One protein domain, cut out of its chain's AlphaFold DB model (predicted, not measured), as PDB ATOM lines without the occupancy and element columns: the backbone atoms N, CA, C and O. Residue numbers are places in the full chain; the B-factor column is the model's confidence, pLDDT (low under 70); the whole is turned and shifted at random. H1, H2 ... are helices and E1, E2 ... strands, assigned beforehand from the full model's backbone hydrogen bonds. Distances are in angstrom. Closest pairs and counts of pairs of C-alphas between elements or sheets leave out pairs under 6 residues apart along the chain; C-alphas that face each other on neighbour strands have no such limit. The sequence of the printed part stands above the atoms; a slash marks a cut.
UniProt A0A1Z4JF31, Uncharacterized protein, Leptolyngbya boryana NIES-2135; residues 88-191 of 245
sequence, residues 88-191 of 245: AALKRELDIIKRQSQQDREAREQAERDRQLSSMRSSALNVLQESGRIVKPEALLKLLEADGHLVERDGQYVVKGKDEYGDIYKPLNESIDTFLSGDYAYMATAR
ATOM      1  N   ALA A  88       0.881 -52.405  63.655       68.62
ATOM      2  CA  ALA A  88      -0.332 -51.590  63.737       68.62
ATOM      3  C   ALA A  88      -0.027 -50.080  63.816       68.62
ATOM      4  O   ALA A  88      -0.772 -49.273  63.253       68.62
ATOM      5  N   ALA A  89       1.064 -49.691  64.484       69.38
ATOM      6  CA  ALA A  89       1.540 -48.308  64.517       69.38
ATOM      7  C   ALA A  89       2.047 -47.853  63.138       69.38
ATOM      8  O   ALA A  89       1.618 -46.804  62.660       69.38
ATOM      9  N   LEU A  90       2.848 -48.681  62.459       70.12
ATOM     10  CA  LEU A  90       3.359 -48.405  61.110       70.12
ATOM     11  C   LEU A  90       2.241 -48.291  60.064       70.12
ATOM     12  O   LEU A  90       2.286 -47.410  59.209       70.12
ATOM     13  N   LYS A  91       1.195 -49.125  60.147       73.50
ATOM     14  CA  LYS A  91       0.014 -49.007  59.270       73.50
ATOM     15  C   LYS A  91      -0.730 -47.684  59.475       73.50
ATOM     16  O   LYS A  91      -1.087 -47.035  58.499       73.50
ATOM     17  N   ARG A  92      -0.913 -47.244  60.727       73.19
ATOM     18  CA  ARG A  92      -1.530 -45.938  61.022       73.19
ATOM     19  C   ARG A  92      -0.680 -44.775  60.526       73.19
ATOM     20  O   ARG A  92      -1.228 -43.802  60.022       73.19
ATOM     21  N   GLU A  93       0.636 -44.865  60.675       72.31
ATOM     22  CA  GLU A  93       1.559 -43.838  60.194       72.31
ATOM     23  C   GLU A  93       1.539 -43.745  58.662       72.31
ATOM     24  O   GLU A  93       1.415 -42.649  58.120       72.31
ATOM     25  N   LEU A  94       1.520 -44.884  57.961       69.12
ATOM     26  CA  LEU A  94       1.339 -44.923  56.509       69.12
ATOM     27  C   LEU A  94      -0.005 -44.344  56.060       69.12
ATOM     28  O   LEU A  94      -0.033 -43.593  55.091       69.12
ATOM     29  N   ASP A  95      -1.106 -44.641  56.752       77.69
ATOM     30  CA  ASP A  95      -2.419 -44.076  56.414       77.69
ATOM     31  C   ASP A  95      -2.468 -42.556  56.619       77.69
ATOM     32  O   ASP A  95      -3.062 -41.832  55.815       77.69
ATOM     33  N   ILE A  96      -1.811 -42.049  57.668       80.56
ATOM     34  CA  ILE A  96      -1.674 -40.608  57.908       80.56
ATOM     35  C   ILE A  96      -0.849 -39.965  56.790       80.56
ATOM     36  O   ILE A  96      -1.284 -38.960  56.225       80.56
ATOM     37  N   ILE A  97       0.293 -40.558  56.432       79.50
ATOM     38  CA  ILE A  97       1.169 -40.060  55.363       79.50
ATOM     39  C   ILE A  97       0.456 -40.102  54.006       79.50
ATOM     40  O   ILE A  97       0.524 -39.132  53.254       79.50
ATOM     41  N   LYS A  98      -0.280 -41.175  53.691       79.19
ATOM     42  CA  LYS A  98      -1.074 -41.281  52.456       79.19
ATOM     43  C   LYS A  98      -2.139 -40.194  52.379       79.19
ATOM     44  O   LYS A  98      -2.257 -39.532  51.351       79.19
ATOM     45  N   ARG A  99      -2.876 -39.966  53.471       80.31
ATOM     46  CA  ARG A  99      -3.900 -38.915  53.531       80.31
ATOM     47  C   ARG A  99      -3.291 -37.517  53.389       80.31
ATOM     48  O   ARG A  99      -3.850 -36.691  52.678       80.31
ATOM     49  N   GLN A 100      -2.146 -37.262  54.024       76.81
ATOM     50  CA  GLN A 100      -1.410 -36.003  53.856       76.81
ATOM     51  C   GLN A 100      -0.919 -35.827  52.416       76.81
ATOM     52  O   GLN A 100      -1.098 -34.764  51.836       76.81
ATOM     53  N   SER A 101      -0.386 -36.883  51.798       75.81
ATOM     54  CA  SER A 101       0.075 -36.835  50.410       75.81
ATOM     55  C   SER A 101      -1.060 -36.568  49.420       75.81
ATOM     56  O   SER A 101      -0.853 -35.820  48.469       75.81
ATOM     57  N   GLN A 102      -2.252 -37.134  49.635       78.94
ATOM     58  CA  GLN A 102      -3.431 -36.843  48.812       78.94
ATOM     59  C   GLN A 102      -3.875 -35.383  48.951       78.94
ATOM     60  O   GLN A 102      -4.063 -34.712  47.942       78.94
ATOM     61  N   GLN A 103      -3.943 -34.858  50.178       81.38
ATOM     62  CA  GLN A 103      -4.263 -33.445  50.409       81.38
ATOM     63  C   GLN A 103      -3.242 -32.505  49.762       81.38
ATOM     64  O   GLN A 103      -3.616 -31.497  49.169       81.38
ATOM     65  N   ASP A 104      -1.956 -32.846  49.831       78.12
ATOM     66  CA  ASP A 104      -0.899 -32.064  49.193       78.12
ATOM     67  C   ASP A 104      -0.996 -32.098  47.660       78.12
ATOM     68  O   ASP A 104      -0.677 -31.099  47.016       78.12
ATOM     69  N   ARG A 105      -1.436 -33.215  47.063       80.00
ATOM     70  CA  ARG A 105      -1.686 -33.309  45.612       80.00
ATOM     71  C   ARG A 105      -2.863 -32.435  45.201       80.00
ATOM     72  O   ARG A 105      -2.693 -31.574  44.347       80.00
ATOM     73  N   GLU A 106      -3.999 -32.570  45.879       82.94
ATOM     74  CA  GLU A 106      -5.193 -31.758  45.611       82.94
ATOM     75  C   GLU A 106      -4.902 -30.256  45.762       82.94
ATOM     76  O   GLU A 106      -5.286 -29.451  44.914       82.94
ATOM     77  N   ALA A 107      -4.159 -29.870  46.805       83.81
ATOM     78  CA  ALA A 107      -3.768 -28.481  47.024       83.81
ATOM     79  C   ALA A 107      -2.840 -27.949  45.919       83.81
ATOM     80  O   ALA A 107      -2.947 -26.781  45.534       83.81
ATOM     81  N   ARG A 108      -1.930 -28.782  45.400       81.69
ATOM     82  CA  ARG A 108      -1.047 -28.412  44.283       81.69
ATOM     83  C   ARG A 108      -1.818 -28.273  42.982       81.69
ATOM     84  O   ARG A 108      -1.672 -27.249  42.324       81.69
ATOM     85  N   GLU A 109      -2.674 -29.235  42.656       83.31
ATOM     86  CA  GLU A 109      -3.524 -29.181  41.464       83.31
ATOM     87  C   GLU A 109      -4.435 -27.953  41.486       83.31
ATOM     88  O   GLU A 109      -4.563 -27.243  40.488       83.31
ATOM     89  N   GLN A 110      -5.031 -27.644  42.641       84.88
ATOM     90  CA  GLN A 110      -5.836 -26.439  42.798       84.88
ATOM     91  C   GLN A 110      -4.994 -25.172  42.606       84.88
ATOM     92  O   GLN A 110      -5.397 -24.272  41.872       84.88
ATOM     93  N   ALA A 111      -3.800 -25.113  43.203       81.69
ATOM     94  CA  ALA A 111      -2.897 -23.980  43.036       81.69
ATOM     95  C   ALA A 111      -2.428 -23.805  41.579       81.69
ATOM     96  O   ALA A 111      -2.244 -22.674  41.128       81.69
ATOM     97  N   GLU A 112      -2.229 -24.891  40.835       84.62
ATOM     98  CA  GLU A 112      -1.873 -24.855  39.415       84.62
ATOM     99  C   GLU A 112      -3.028 -24.353  38.553       84.62
ATOM    100  O   GLU A 112      -2.826 -23.433  37.756       84.62
ATOM    101  N   ARG A 113      -4.246 -24.860  38.776       82.50
ATOM    102  CA  ARG A 113      -5.453 -24.352  38.106       82.50
ATOM    103  C   ARG A 113      -5.660 -22.867  38.385       82.50
ATOM    104  O   ARG A 113      -5.865 -22.086  37.459       82.50
ATOM    105  N   ASP A 114      -5.522 -22.439  39.638       83.56
ATOM    106  CA  ASP A 114      -5.660 -21.030  40.015       83.56
ATOM    107  C   ASP A 114      -4.590 -20.147  39.351       83.56
ATOM    108  O   ASP A 114      -4.881 -19.032  38.903       83.56
ATOM    109  N   ARG A 115      -3.350 -20.640  39.232       84.50
ATOM    110  CA  ARG A 115      -2.273 -19.946  38.506       84.50
ATOM    111  C   ARG A 115      -2.580 -19.821  37.019       84.50
ATOM    112  O   ARG A 115      -2.391 -18.735  36.470       84.50
ATOM    113  N   GLN A 116      -3.061 -20.887  36.381       84.81
ATOM    114  CA  GLN A 116      -3.444 -20.882  34.968       84.81
ATOM    115  C   GLN A 116      -4.586 -19.889  34.716       84.81
ATOM    116  O   GLN A 116      -4.442 -18.985  33.892       84.81
ATOM    117  N   LEU A 117      -5.661 -19.957  35.506       86.12
ATOM    118  CA  LEU A 117      -6.790 -19.024  35.434       86.12
ATOM    119  C   LEU A 117      -6.351 -17.567  35.637       86.12
ATOM    120  O   LEU A 117      -6.779 -16.667  34.910       86.12
ATOM    121  N   SER A 118      -5.476 -17.316  36.612       87.19
ATOM    122  CA  SER A 118      -4.939 -15.979  36.883       87.19
ATOM    123  C   SER A 118      -4.087 -15.449  35.725       87.19
ATOM    124  O   SER A 118      -4.203 -14.277  35.349       87.19
ATOM    125  N   SER A 119      -3.269 -16.314  35.118       87.75
ATOM    126  CA  SER A 119      -2.458 -15.981  33.945       87.75
ATOM    127  C   SER A 119      -3.337 -15.620  32.743       87.75
ATOM    128  O   SER A 119      -3.158 -14.556  32.146       87.75
ATOM    129  N   MET A 120      -4.359 -16.431  32.458       87.31
ATOM    130  CA  MET A 120      -5.318 -16.173  31.378       87.31
ATOM    131  C   MET A 120      -6.085 -14.869  31.581       87.31
ATOM    132  O   MET A 120      -6.189 -14.059  30.658       87.31
ATOM    133  N   ARG A 121      -6.571 -14.622  32.803       89.81
ATOM    134  CA  ARG A 121      -7.249 -13.368  33.158       89.81
ATOM    135  C   ARG A 121      -6.347 -12.162  32.972       89.81
ATOM    136  O   ARG A 121      -6.787 -11.157  32.423       89.81
ATOM    137  N   SER A 122      -5.091 -12.268  33.397       89.62
ATOM    138  CA  SER A 122      -4.102 -11.200  33.256       89.62
ATOM    139  C   SER A 122      -3.792 -10.920  31.782       89.62
ATOM    140  O   SER A 122      -3.765  -9.763  31.374       89.62
ATOM    141  N   SER A 123      -3.643 -11.964  30.958       89.06
ATOM    142  CA  SER A 123      -3.464 -11.840  29.505       89.06
ATOM    143  C   SER A 123      -4.662 -11.155  28.836       89.06
ATOM    144  O   SER A 123      -4.501 -10.154  28.137       89.06
ATOM    145  N   ALA A 124      -5.885 -11.613  29.120       88.56
ATOM    146  CA  ALA A 124      -7.101 -11.009  28.578       88.56
ATOM    147  C   ALA A 124      -7.274  -9.550  29.025       88.56
ATOM    148  O   ALA A 124      -7.645  -8.687  28.231       88.56
ATOM    149  N   LEU A 125      -6.960  -9.247  30.283       91.31
ATOM    150  CA  LEU A 125      -7.018  -7.895  30.821       91.31
ATOM    151  C   LEU A 125      -6.001  -6.965  30.151       91.31
ATOM    152  O   LEU A 125      -6.367  -5.837  29.817       91.31
ATOM    153  N   ASN A 126      -4.782  -7.441  29.886       90.06
ATOM    154  CA  ASN A 126      -3.782  -6.692  29.123       90.06
ATOM    155  C   ASN A 126      -4.297  -6.374  27.714       90.06
ATOM    156  O   ASN A 126      -4.258  -5.219  27.306       90.06
ATOM    157  N   VAL A 127      -4.890  -7.350  27.016       88.50
ATOM    158  CA  VAL A 127      -5.494  -7.139  25.688       88.50
ATOM    159  C   VAL A 127      -6.585  -6.060  25.725       88.50
ATOM    160  O   VAL A 127      -6.631  -5.171  24.869       88.50
ATOM    161  N   LEU A 128      -7.466  -6.099  26.729       87.94
ATOM    162  CA  LEU A 128      -8.522  -5.096  26.885       87.94
ATOM    163  C   LEU A 128      -7.953  -3.706  27.215       87.94
ATOM    164  O   LEU A 128      -8.460  -2.706  26.703       87.94
ATOM    165  N   GLN A 129      -6.905  -3.623  28.037       88.06
ATOM    166  CA  GLN A 129      -6.235  -2.365  28.377       88.06
ATOM    167  C   GLN A 129      -5.503  -1.755  27.177       88.06
ATOM    168  O   GLN A 129      -5.684  -0.570  26.892       88.06
ATOM    169  N   GLU A 130      -4.738  -2.562  26.440       87.25
ATOM    170  CA  GLU A 130      -3.992  -2.146  25.247       87.25
ATOM    171  C   GLU A 130      -4.907  -1.625  24.139       87.25
ATOM    172  O   GLU A 130      -4.521  -0.732  23.383       87.25
ATOM    173  N   SER A 131      -6.151  -2.113  24.074       83.56
ATOM    174  CA  SER A 131      -7.133  -1.606  23.116       83.56
ATOM    175  C   SER A 131      -7.387  -0.098  23.263       83.56
ATOM    176  O   SER A 131      -7.746   0.556  22.282       83.56
ATOM    177  N   GLY A 132      -7.253   0.464  24.476       80.88
ATOM    178  CA  GLY A 132      -7.551   1.869  24.794       80.88
ATOM    179  C   GLY A 132      -9.018   2.282  24.580       80.88
ATOM    180  O   GLY A 132      -9.372   3.458  24.703       80.88
ATOM    181  N   ARG A 133      -9.890   1.326  24.240       81.31
ATOM    182  CA  ARG A 133     -11.286   1.550  23.831       81.31
ATOM    183  C   ARG A 133     -12.292   1.315  24.953       81.31
ATOM    184  O   ARG A 133     -13.483   1.492  24.727       81.31
ATOM    185  N   ILE A 134     -11.844   0.901  26.138       86.19
ATOM    186  CA  ILE A 134     -12.709   0.418  27.223       86.19
ATOM    187  C   ILE A 134     -12.446   1.216  28.502       86.19
ATOM    188  O   ILE A 134     -11.305   1.331  28.944       86.19
ATOM    189  N   VAL A 135     -13.501   1.762  29.118       83.44
ATOM    190  CA  VAL A 135     -13.389   2.596  30.334       83.44
ATOM    191  C   VAL A 135     -12.994   1.756  31.550       83.44
ATOM    192  O   VAL A 135     -12.225   2.205  32.398       83.44
ATOM    193  N   LYS A 136     -13.535   0.536  31.652       87.62
ATOM    194  CA  LYS A 136     -13.279  -0.407  32.751       87.62
ATOM    195  C   LYS A 136     -13.009  -1.819  32.210       87.62
ATOM    196  O   LYS A 136     -13.925  -2.640  32.203       87.62
ATOM    197  N   PRO A 137     -11.768  -2.111  31.778       87.81
ATOM    198  CA  PRO A 137     -11.378  -3.420  31.243       87.81
ATOM    199  C   PRO A 137     -11.731  -4.593  32.166       87.81
ATOM    200  O   PRO A 137     -12.314  -5.573  31.720       87.81
ATOM    201  N   GLU A 138     -11.483  -4.454  33.472       90.25
ATOM    202  CA  GLU A 138     -11.826  -5.474  34.478       90.25
ATOM    203  C   GLU A 138     -13.326  -5.768  34.565       90.25
ATOM    204  O   GLU A 138     -13.731  -6.916  34.734       90.25
ATOM    205  N   ALA A 139     -14.159  -4.727  34.484       87.06
ATOM    206  CA  ALA A 139     -15.605  -4.888  34.567       87.06
ATOM    207  C   ALA A 139     -16.144  -5.566  33.306       87.06
ATOM    208  O   ALA A 139     -17.004  -6.433  33.412       87.06
ATOM    209  N   LEU A 140     -15.608  -5.209  32.135       88.31
ATOM    210  CA  LEU A 140     -15.966  -5.865  30.882       88.31
ATOM    211  C   LEU A 140     -15.551  -7.339  30.890       88.31
ATOM    212  O   LEU A 140     -16.370  -8.182  30.552       88.31
ATOM    213  N   LEU A 141     -14.331  -7.661  31.331       90.06
ATOM    214  CA  LEU A 141     -13.868  -9.049  31.411       90.06
ATOM    215  C   LEU A 141     -14.795  -9.899  32.290       90.06
ATOM    216  O   LEU A 141     -15.229 -10.964  31.867       90.06
ATOM    217  N   LYS A 142     -15.166  -9.396  33.475       89.88
ATOM    218  CA  LYS A 142     -16.095 -10.089  34.384       89.88
ATOM    219  C   LYS A 142     -17.480 -10.300  33.779       89.88
ATOM    220  O   LYS A 142     -18.090 -11.331  34.032       89.88
ATOM    221  N   LEU A 143     -17.981  -9.332  33.014       89.94
ATOM    222  CA  LEU A 143     -19.266  -9.468  32.331       89.94
ATOM    223  C   LEU A 143     -19.188 -10.504  31.208       89.94
ATOM    224  O   LEU A 143     -20.040 -11.374  31.137       89.94
ATOM    225  N   LEU A 144     -18.130 -10.478  30.397       89.25
ATOM    226  CA  LEU A 144     -17.931 -11.459  29.329       89.25
ATOM    227  C   LEU A 144     -17.745 -12.890  29.868       89.25
ATOM    228  O   LEU A 144     -18.212 -13.836  29.235       89.25
ATOM    229  N   GLU A 145     -17.101 -13.052  31.032       89.31
ATOM    230  CA  GLU A 145     -17.045 -14.332  31.758       89.31
ATOM    231  C   GLU A 145     -18.445 -14.755  32.247       89.31
ATOM    232  O   GLU A 145     -18.843 -15.900  32.047       89.31
ATOM    233  N   ALA A 146     -19.209 -13.841  32.857       87.75
ATOM    234  CA  ALA A 146     -20.536 -14.132  33.406       87.75
ATOM    235  C   ALA A 146     -21.583 -14.463  32.328       87.75
ATOM    236  O   ALA A 146     -22.421 -15.340  32.532       87.75
ATOM    237  N   ASP A 147     -21.504 -13.792  31.181       86.12
ATOM    238  CA  ASP A 147     -22.422 -13.961  30.053       86.12
ATOM    239  C   ASP A 147     -22.023 -15.148  29.149       86.12
ATOM    240  O   ASP A 147     -22.707 -15.461  28.174       86.12
ATOM    241  N   GLY A 148     -20.928 -15.848  29.476       85.69
ATOM    242  CA  GLY A 148     -20.494 -17.063  28.779       85.69
ATOM    243  C   GLY A 148     -19.930 -16.817  27.379       85.69
ATOM    244  O   GLY A 148     -19.912 -17.727  26.549       85.69
ATOM    245  N   HIS A 149     -19.472 -15.596  27.090       87.25
ATOM    246  CA  HIS A 149     -18.866 -15.255  25.802       87.25
ATOM    247  C   HIS A 149     -17.425 -15.754  25.668       87.25
ATOM    248  O   HIS A 149     -16.950 -15.952  24.545       87.25
ATOM    249  N   LEU A 150     -16.738 -15.944  26.797       88.81
ATOM    250  CA  LEU A 150     -15.352 -16.394  26.852       88.81
ATOM    251  C   LEU A 150     -15.278 -17.907  27.034       88.81
ATOM    252  O   LEU A 150     -15.932 -18.480  27.900       88.81
ATOM    253  N   VAL A 151     -14.440 -18.536  26.221       89.25
ATOM    254  CA  VAL A 151     -14.113 -19.959  26.283       89.25
ATOM    255  C   VAL A 151     -12.603 -20.091  26.430       89.25
ATOM    256  O   VAL A 151     -11.849 -19.314  25.845       89.25
ATOM    257  N   GLU A 152     -12.163 -21.066  27.214       88.69
ATOM    258  CA  GLU A 152     -10.752 -21.421  27.333       88.69
ATOM    259  C   GLU A 152     -10.318 -22.276  26.135       88.69
ATOM    260  O   GLU A 152     -10.913 -23.317  25.842       88.69
ATOM    261  N   ARG A 153      -9.288 -21.820  25.419       84.88
ATOM    262  CA  ARG A 153      -8.634 -22.540  24.319       84.88
ATOM    263  C   ARG A 153      -7.147 -22.235  24.351       84.88
ATOM    264  O   ARG A 153      -6.773 -21.070  24.427       84.88
ATOM    265  N   ASP A 154      -6.319 -23.273  24.273       83.25
ATOM    266  CA  ASP A 154      -4.863 -23.153  24.125       83.25
ATOM    267  C   ASP A 154      -4.215 -22.226  25.182       83.25
ATOM    268  O   ASP A 154      -3.300 -21.455  24.891       83.25
ATOM    269  N   GLY A 155      -4.731 -22.261  26.420       80.06
ATOM    270  CA  GLY A 155      -4.261 -21.422  27.528       80.06
ATOM    271  C   GLY A 155      -4.610 -19.934  27.396       80.06
ATOM    272  O   GLY A 155      -3.911 -19.085  27.952       80.06
ATOM    273  N   GLN A 156      -5.652 -19.589  26.633       84.62
ATOM    274  CA  GLN A 156      -6.128 -18.219  26.438       84.62
ATOM    275  C   GLN A 156      -7.659 -18.138  26.444       84.62
ATOM    276  O   GLN A 156      -8.364 -19.093  26.113       84.62
ATOM    277  N   TYR A 157      -8.181 -16.952  26.769       87.06
ATOM    278  CA  TYR A 157      -9.592 -16.649  26.562       87.06
ATOM    279  C   TYR A 157      -9.861 -16.265  25.109       87.06
ATOM    280  O   TYR A 157      -9.369 -15.247  24.612       87.06
ATOM    281  N   VAL A 158     -10.706 -17.055  24.457       89.69
ATOM    282  CA  VAL A 158     -11.225 -16.796  23.115       89.69
ATOM    283  C   VAL A 158     -12.725 -16.556  23.168       89.69
ATOM    284  O   VAL A 158     -13.424 -16.996  24.078       89.69
ATOM    285  N   VAL A 159     -13.236 -15.856  22.168       89.50
ATOM    286  CA  VAL A 159     -14.653 -15.550  22.029       89.50
ATOM    287  C   VAL A 159     -15.278 -16.549  21.075       89.50
ATOM    288  O   VAL A 159     -14.846 -16.674  19.924       89.50
ATOM    289  N   LYS A 160     -16.308 -17.253  21.548       85.25
ATOM    290  CA  LYS A 160     -17.072 -18.187  20.720       85.25
ATOM    291  C   LYS A 160     -18.136 -17.432  19.924       85.25
ATOM    292  O   LYS A 160     -19.071 -16.871  20.490       85.25
ATOM    293  N   GLY A 161     -18.005 -17.449  18.605       83.56
ATOM    294  CA  GLY A 161     -18.993 -16.960  17.649       83.56
ATOM    295  C   GLY A 161     -19.566 -18.085  16.788       83.56
ATOM    296  O   GLY A 161     -19.211 -19.253  16.941       83.56
ATOM    297  N   LYS A 162     -20.437 -17.712  15.847       80.88
ATOM    298  CA  LYS A 162     -20.939 -18.596  14.789       80.88
ATOM    299  C   LYS A 162     -20.783 -17.928  13.433       80.88
ATOM    300  O   LYS A 162     -21.107 -16.747  13.301       80.88
ATOM    301  N   ASP A 163     -20.300 -18.675  12.455       82.62
ATOM    302  CA  ASP A 163     -20.269 -18.280  11.050       82.62
ATOM    303  C   ASP A 163     -21.148 -19.217  10.197       82.62
ATOM    304  O   ASP A 163     -21.918 -20.024  10.721       82.62
ATOM    305  N   GLU A 164     -21.081 -19.071   8.873       81.62
ATOM    306  CA  GLU A 164     -21.844 -19.900   7.931       81.62
ATOM    307  C   GLU A 164     -21.413 -21.381   7.932       81.62
ATOM    308  O   GLU A 164     -22.152 -22.231   7.436       81.62
ATOM    309  N   TYR A 165     -20.243 -21.699   8.496       78.56
ATOM    310  CA  TYR A 165     -19.618 -23.021   8.487       78.56
ATOM    311  C   TYR A 165     -19.586 -23.693   9.870       78.56
ATOM    312  O   TYR A 165     -19.300 -24.888   9.949       78.56
ATOM    313  N   GLY A 166     -19.912 -22.981  10.954       83.62
ATOM    314  CA  GLY A 166     -20.034 -23.546  12.294       83.62
ATOM    315  C   GLY A 166     -19.636 -22.592  13.419       83.62
ATOM    316  O   GLY A 166     -19.861 -21.383  13.358       83.62
ATOM    317  N   ASP A 167     -19.092 -23.164  14.494       84.75
ATOM    318  CA  ASP A 167     -18.558 -22.406  15.626       84.75
ATOM    319  C   ASP A 167     -17.174 -21.842  15.260       84.75
ATOM    320  O   ASP A 167     -16.266 -22.592  14.898       84.75
ATOM    321  N   ILE A 168     -17.004 -20.525  15.393       86.94
ATOM    322  CA  ILE A 168     -15.727 -19.838  15.167       86.94
ATOM    323  C   ILE A 168     -15.182 -19.311  16.492       86.94
ATOM    324  O   ILE A 168     -15.915 -18.720  17.284       86.94
ATOM    325  N   TYR A 169     -13.888 -19.503  16.727       89.25
ATOM    326  CA  TYR A 169     -13.199 -18.997  17.909       89.25
ATOM    327  C   TYR A 169     -12.307 -17.843  17.489       89.25
ATOM    328  O   TYR A 169     -11.404 -18.021  16.674       89.25
ATOM    329  N   LYS A 170     -12.588 -16.654  18.016       89.06
ATOM    330  CA  LYS A 170     -11.813 -15.452  17.712       89.06
ATOM    331  C   LYS A 170     -11.062 -14.989  18.948       89.06
ATOM    332  O   LYS A 170     -11.615 -15.070  20.048       89.06
ATOM    333  N   PRO A 171      -9.839 -14.465  18.806       88.50
ATOM    334  CA  PRO A 171      -9.173 -13.858  19.937       88.50
ATOM    335  C   PRO A 171      -9.944 -12.610  20.395       88.50
ATOM    336  O   PRO A 171     -10.696 -11.979  19.641       88.50
ATOM    337  N   LEU A 172      -9.793 -12.281  21.679       87.06
ATOM    338  CA  LEU A 172     -10.565 -11.220  22.325       87.06
ATOM    339  C   LEU A 172     -10.399  -9.876  21.604       87.06
ATOM    340  O   LEU A 172     -11.391  -9.197  21.355       87.06
ATOM    341  N   ASN A 173      -9.174  -9.535  21.192       86.56
ATOM    342  CA  ASN A 173      -8.844  -8.294  20.481       86.56
ATOM    343  C   ASN A 173      -9.694  -8.049  19.220       86.56
ATOM    344  O   ASN A 173     -10.086  -6.914  18.963       86.56
ATOM    345  N   GLU A 174     -10.005  -9.099  18.460       86.06
ATOM    346  CA  GLU A 174     -10.797  -9.025  17.230       86.06
ATOM    347  C   GLU A 174     -12.295  -8.878  17.508       86.06
ATOM    348  O   GLU A 174     -13.031  -8.319  16.695       86.06
ATOM    349  N   SER A 175     -12.754  -9.360  18.662       86.50
ATOM    350  CA  SER A 175     -14.176  -9.390  19.020       86.50
ATOM    351  C   SER A 175     -14.620  -8.177  19.844       86.50
ATOM    352  O   SER A 175     -15.817  -7.904  19.932       86.50
ATOM    353  N   ILE A 176     -13.676  -7.417  20.420       86.69
ATOM    354  CA  ILE A 176     -13.953  -6.222  21.239       86.69
ATOM    355  C   ILE A 176     -14.883  -5.245  20.514       86.69
ATOM    356  O   ILE A 176     -15.837  -4.755  21.112       86.69
ATOM    357  N   ASP A 177     -14.651  -4.981  19.226       84.75
ATOM    358  CA  ASP A 177     -15.450  -4.001  18.481       84.75
ATOM    359  C   ASP A 177     -16.912  -4.433  18.328       84.75
ATOM    360  O   ASP A 177     -17.811  -3.589  18.359       84.75
ATOM    361  N   THR A 178     -17.171  -5.738  18.226       86.19
ATOM    362  CA  THR A 178     -18.533  -6.281  18.195       86.19
ATOM    363  C   THR A 178     -19.231  -6.070  19.537       86.19
ATOM    364  O   THR A 178     -20.358  -5.580  19.562       86.19
ATOM    365  N   PHE A 179     -18.547  -6.336  20.652       86.06
ATOM    366  CA  PHE A 179     -19.100  -6.126  21.994       86.06
ATOM    367  C   PHE A 179     -19.365  -4.651  22.300       86.06
ATOM    368  O   PHE A 179     -20.433  -4.303  22.804       86.06
ATOM    369  N   LEU A 180     -18.423  -3.773  21.948       85.31
ATOM    370  CA  LEU A 180     -18.536  -2.329  22.165       85.31
ATOM    371  C   LEU A 180     -19.521  -1.642  21.211       85.31
ATOM    372  O   LEU A 180     -19.914  -0.506  21.464       85.31
ATOM    373  N   SER A 181     -19.926  -2.301  20.126       83.38
ATOM    374  CA  SER A 181     -20.984  -1.804  19.235       83.38
ATOM    375  C   SER A 181     -22.369  -2.359  19.583       83.38
ATOM    376  O   SER A 181     -23.366  -1.848  19.078       83.38
ATOM    377  N   GLY A 182     -22.431  -3.402  20.416       83.38
ATOM    378  CA  GLY A 182     -23.657  -4.069  20.845       83.38
ATOM    379  C   GLY A 182     -23.962  -3.825  22.321       83.38
ATOM    380  O   GLY A 182     -24.003  -2.684  22.785       83.38
ATOM    381  N   ASP A 183     -24.158  -4.917  23.060       80.56
ATOM    382  CA  ASP A 183     -24.670  -4.907  24.436       80.56
ATOM    383  C   ASP A 183     -23.759  -4.184  25.436       80.56
ATOM    384  O   ASP A 183     -24.232  -3.709  26.465       80.56
ATOM    385  N   TYR A 184     -22.471  -4.012  25.119       86.38
ATOM    386  CA  TYR A 184     -21.490  -3.360  25.992       86.38
ATOM    387  C   TYR A 184     -21.066  -1.971  25.506       86.38
ATOM    388  O   TYR A 184     -20.034  -1.455  25.938       86.38
ATOM    389  N   ALA A 185     -21.858  -1.315  24.653       83.00
ATOM    390  CA  ALA A 185     -21.545   0.026  24.150       83.00
ATOM    391  C   ALA A 185     -21.327   1.075  25.256       83.00
ATOM    392  O   ALA A 185     -20.527   1.995  25.103       83.00
ATOM    393  N   TYR A 186     -21.974   0.906  26.412       80.94
ATOM    394  CA  TYR A 186     -21.793   1.773  27.581       80.94
ATOM    395  C   TYR A 186     -20.413   1.637  28.257       80.94
ATOM    396  O   TYR A 186     -20.048   2.488  29.068       80.94
ATOM    397  N   MET A 187     -19.645   0.587  27.939       84.94
ATOM    398  CA  MET A 187     -18.269   0.389  28.412       84.94
ATOM    399  C   MET A 187     -17.220   1.001  27.473       84.94
ATOM    400  O   MET A 187     -16.040   1.049  27.840       84.94
ATOM    401  N   ALA A 188     -17.620   1.471  26.286       84.25
ATOM    402  CA  ALA A 188     -16.715   2.077  25.317       84.25
ATOM    403  C   ALA A 188     -16.190   3.437  25.811       84.25
ATOM    404  O   ALA A 188     -16.930   4.249  26.372       84.25
ATOM    405  N   THR A 189     -14.905   3.718  25.589       80.25
ATOM    406  CA  THR A 189     -14.343   5.051  25.829       80.25
ATOM    407  C   THR A 189     -14.942   6.041  24.839       80.25
ATOM    408  O   THR A 189     -15.147   5.740  23.660       80.25
ATOM    409  N   ALA A 190     -15.237   7.255  25.314       67.50
ATOM    410  CA  ALA A 190     -15.697   8.326  24.444       67.50
ATOM    411  C   ALA A 190     -14.642   8.567  23.354       67.50
ATOM    412  O   ALA A 190     -13.525   8.995  23.647       67.50
ATOM    413  N   ARG A 191     -14.984   8.281  22.090       60.66
ATOM    414  CA  ARG A 191     -14.112   8.608  20.958       60.66
ATOM    415  C   ARG A 191     -13.890  10.117  20.955       60.66
ATOM    416  O   ARG A 191     -14.825  10.883  20.732       60.66
TER     417      ARG A 191
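This is residues 88 to 191 of the 245 residues of an uncharacterized protein of Leptolyngbya boryana NIES-2135 (UniProt A0A1Z4JF31). A long helix, H1, ends in a small compact head, where H2, H3 and a strongly twisted three-stranded sheet gather round its last part. Its residues 88 to 115 stick out as a handle. The 104 printed residues run H1 H2 E1 E2 E3 H3, mixed in class and extended: radius of gyration of the C-alphas 20.8 A, spans 74 by 34 by 19 A.

Find C-alpha 88 at (-0.332, -51.590, 63.737); H1, residues 88 to 130, runs 62.8 A. Next come H2, 137 to 146, E1, 150 to 153, E2, 156 to 162, E3, 167 to 171, and H3, 172 to 181, ending at (-20.984, -1.804, 19.235).

E1 E2 E3 is a meander, each strand the antiparallel neighbour of the one before; find N 151 and O 158, then N 159 and O 170, each 2.8 A apart. H1 touches H2 with residues 124 to 129 alone, closest C-alphas Leu 128 and Pro 137, 5.5 A. H3 lies over E2, height over the sheet 10.5 A. Every O i to N i+4 pair is within hydrogen-bond range in H1 and H2, 4 of 6 in H3.

The printed part has no cut; pLDDT is under 70 at residues 88 to 89, 94 and 190 to 191.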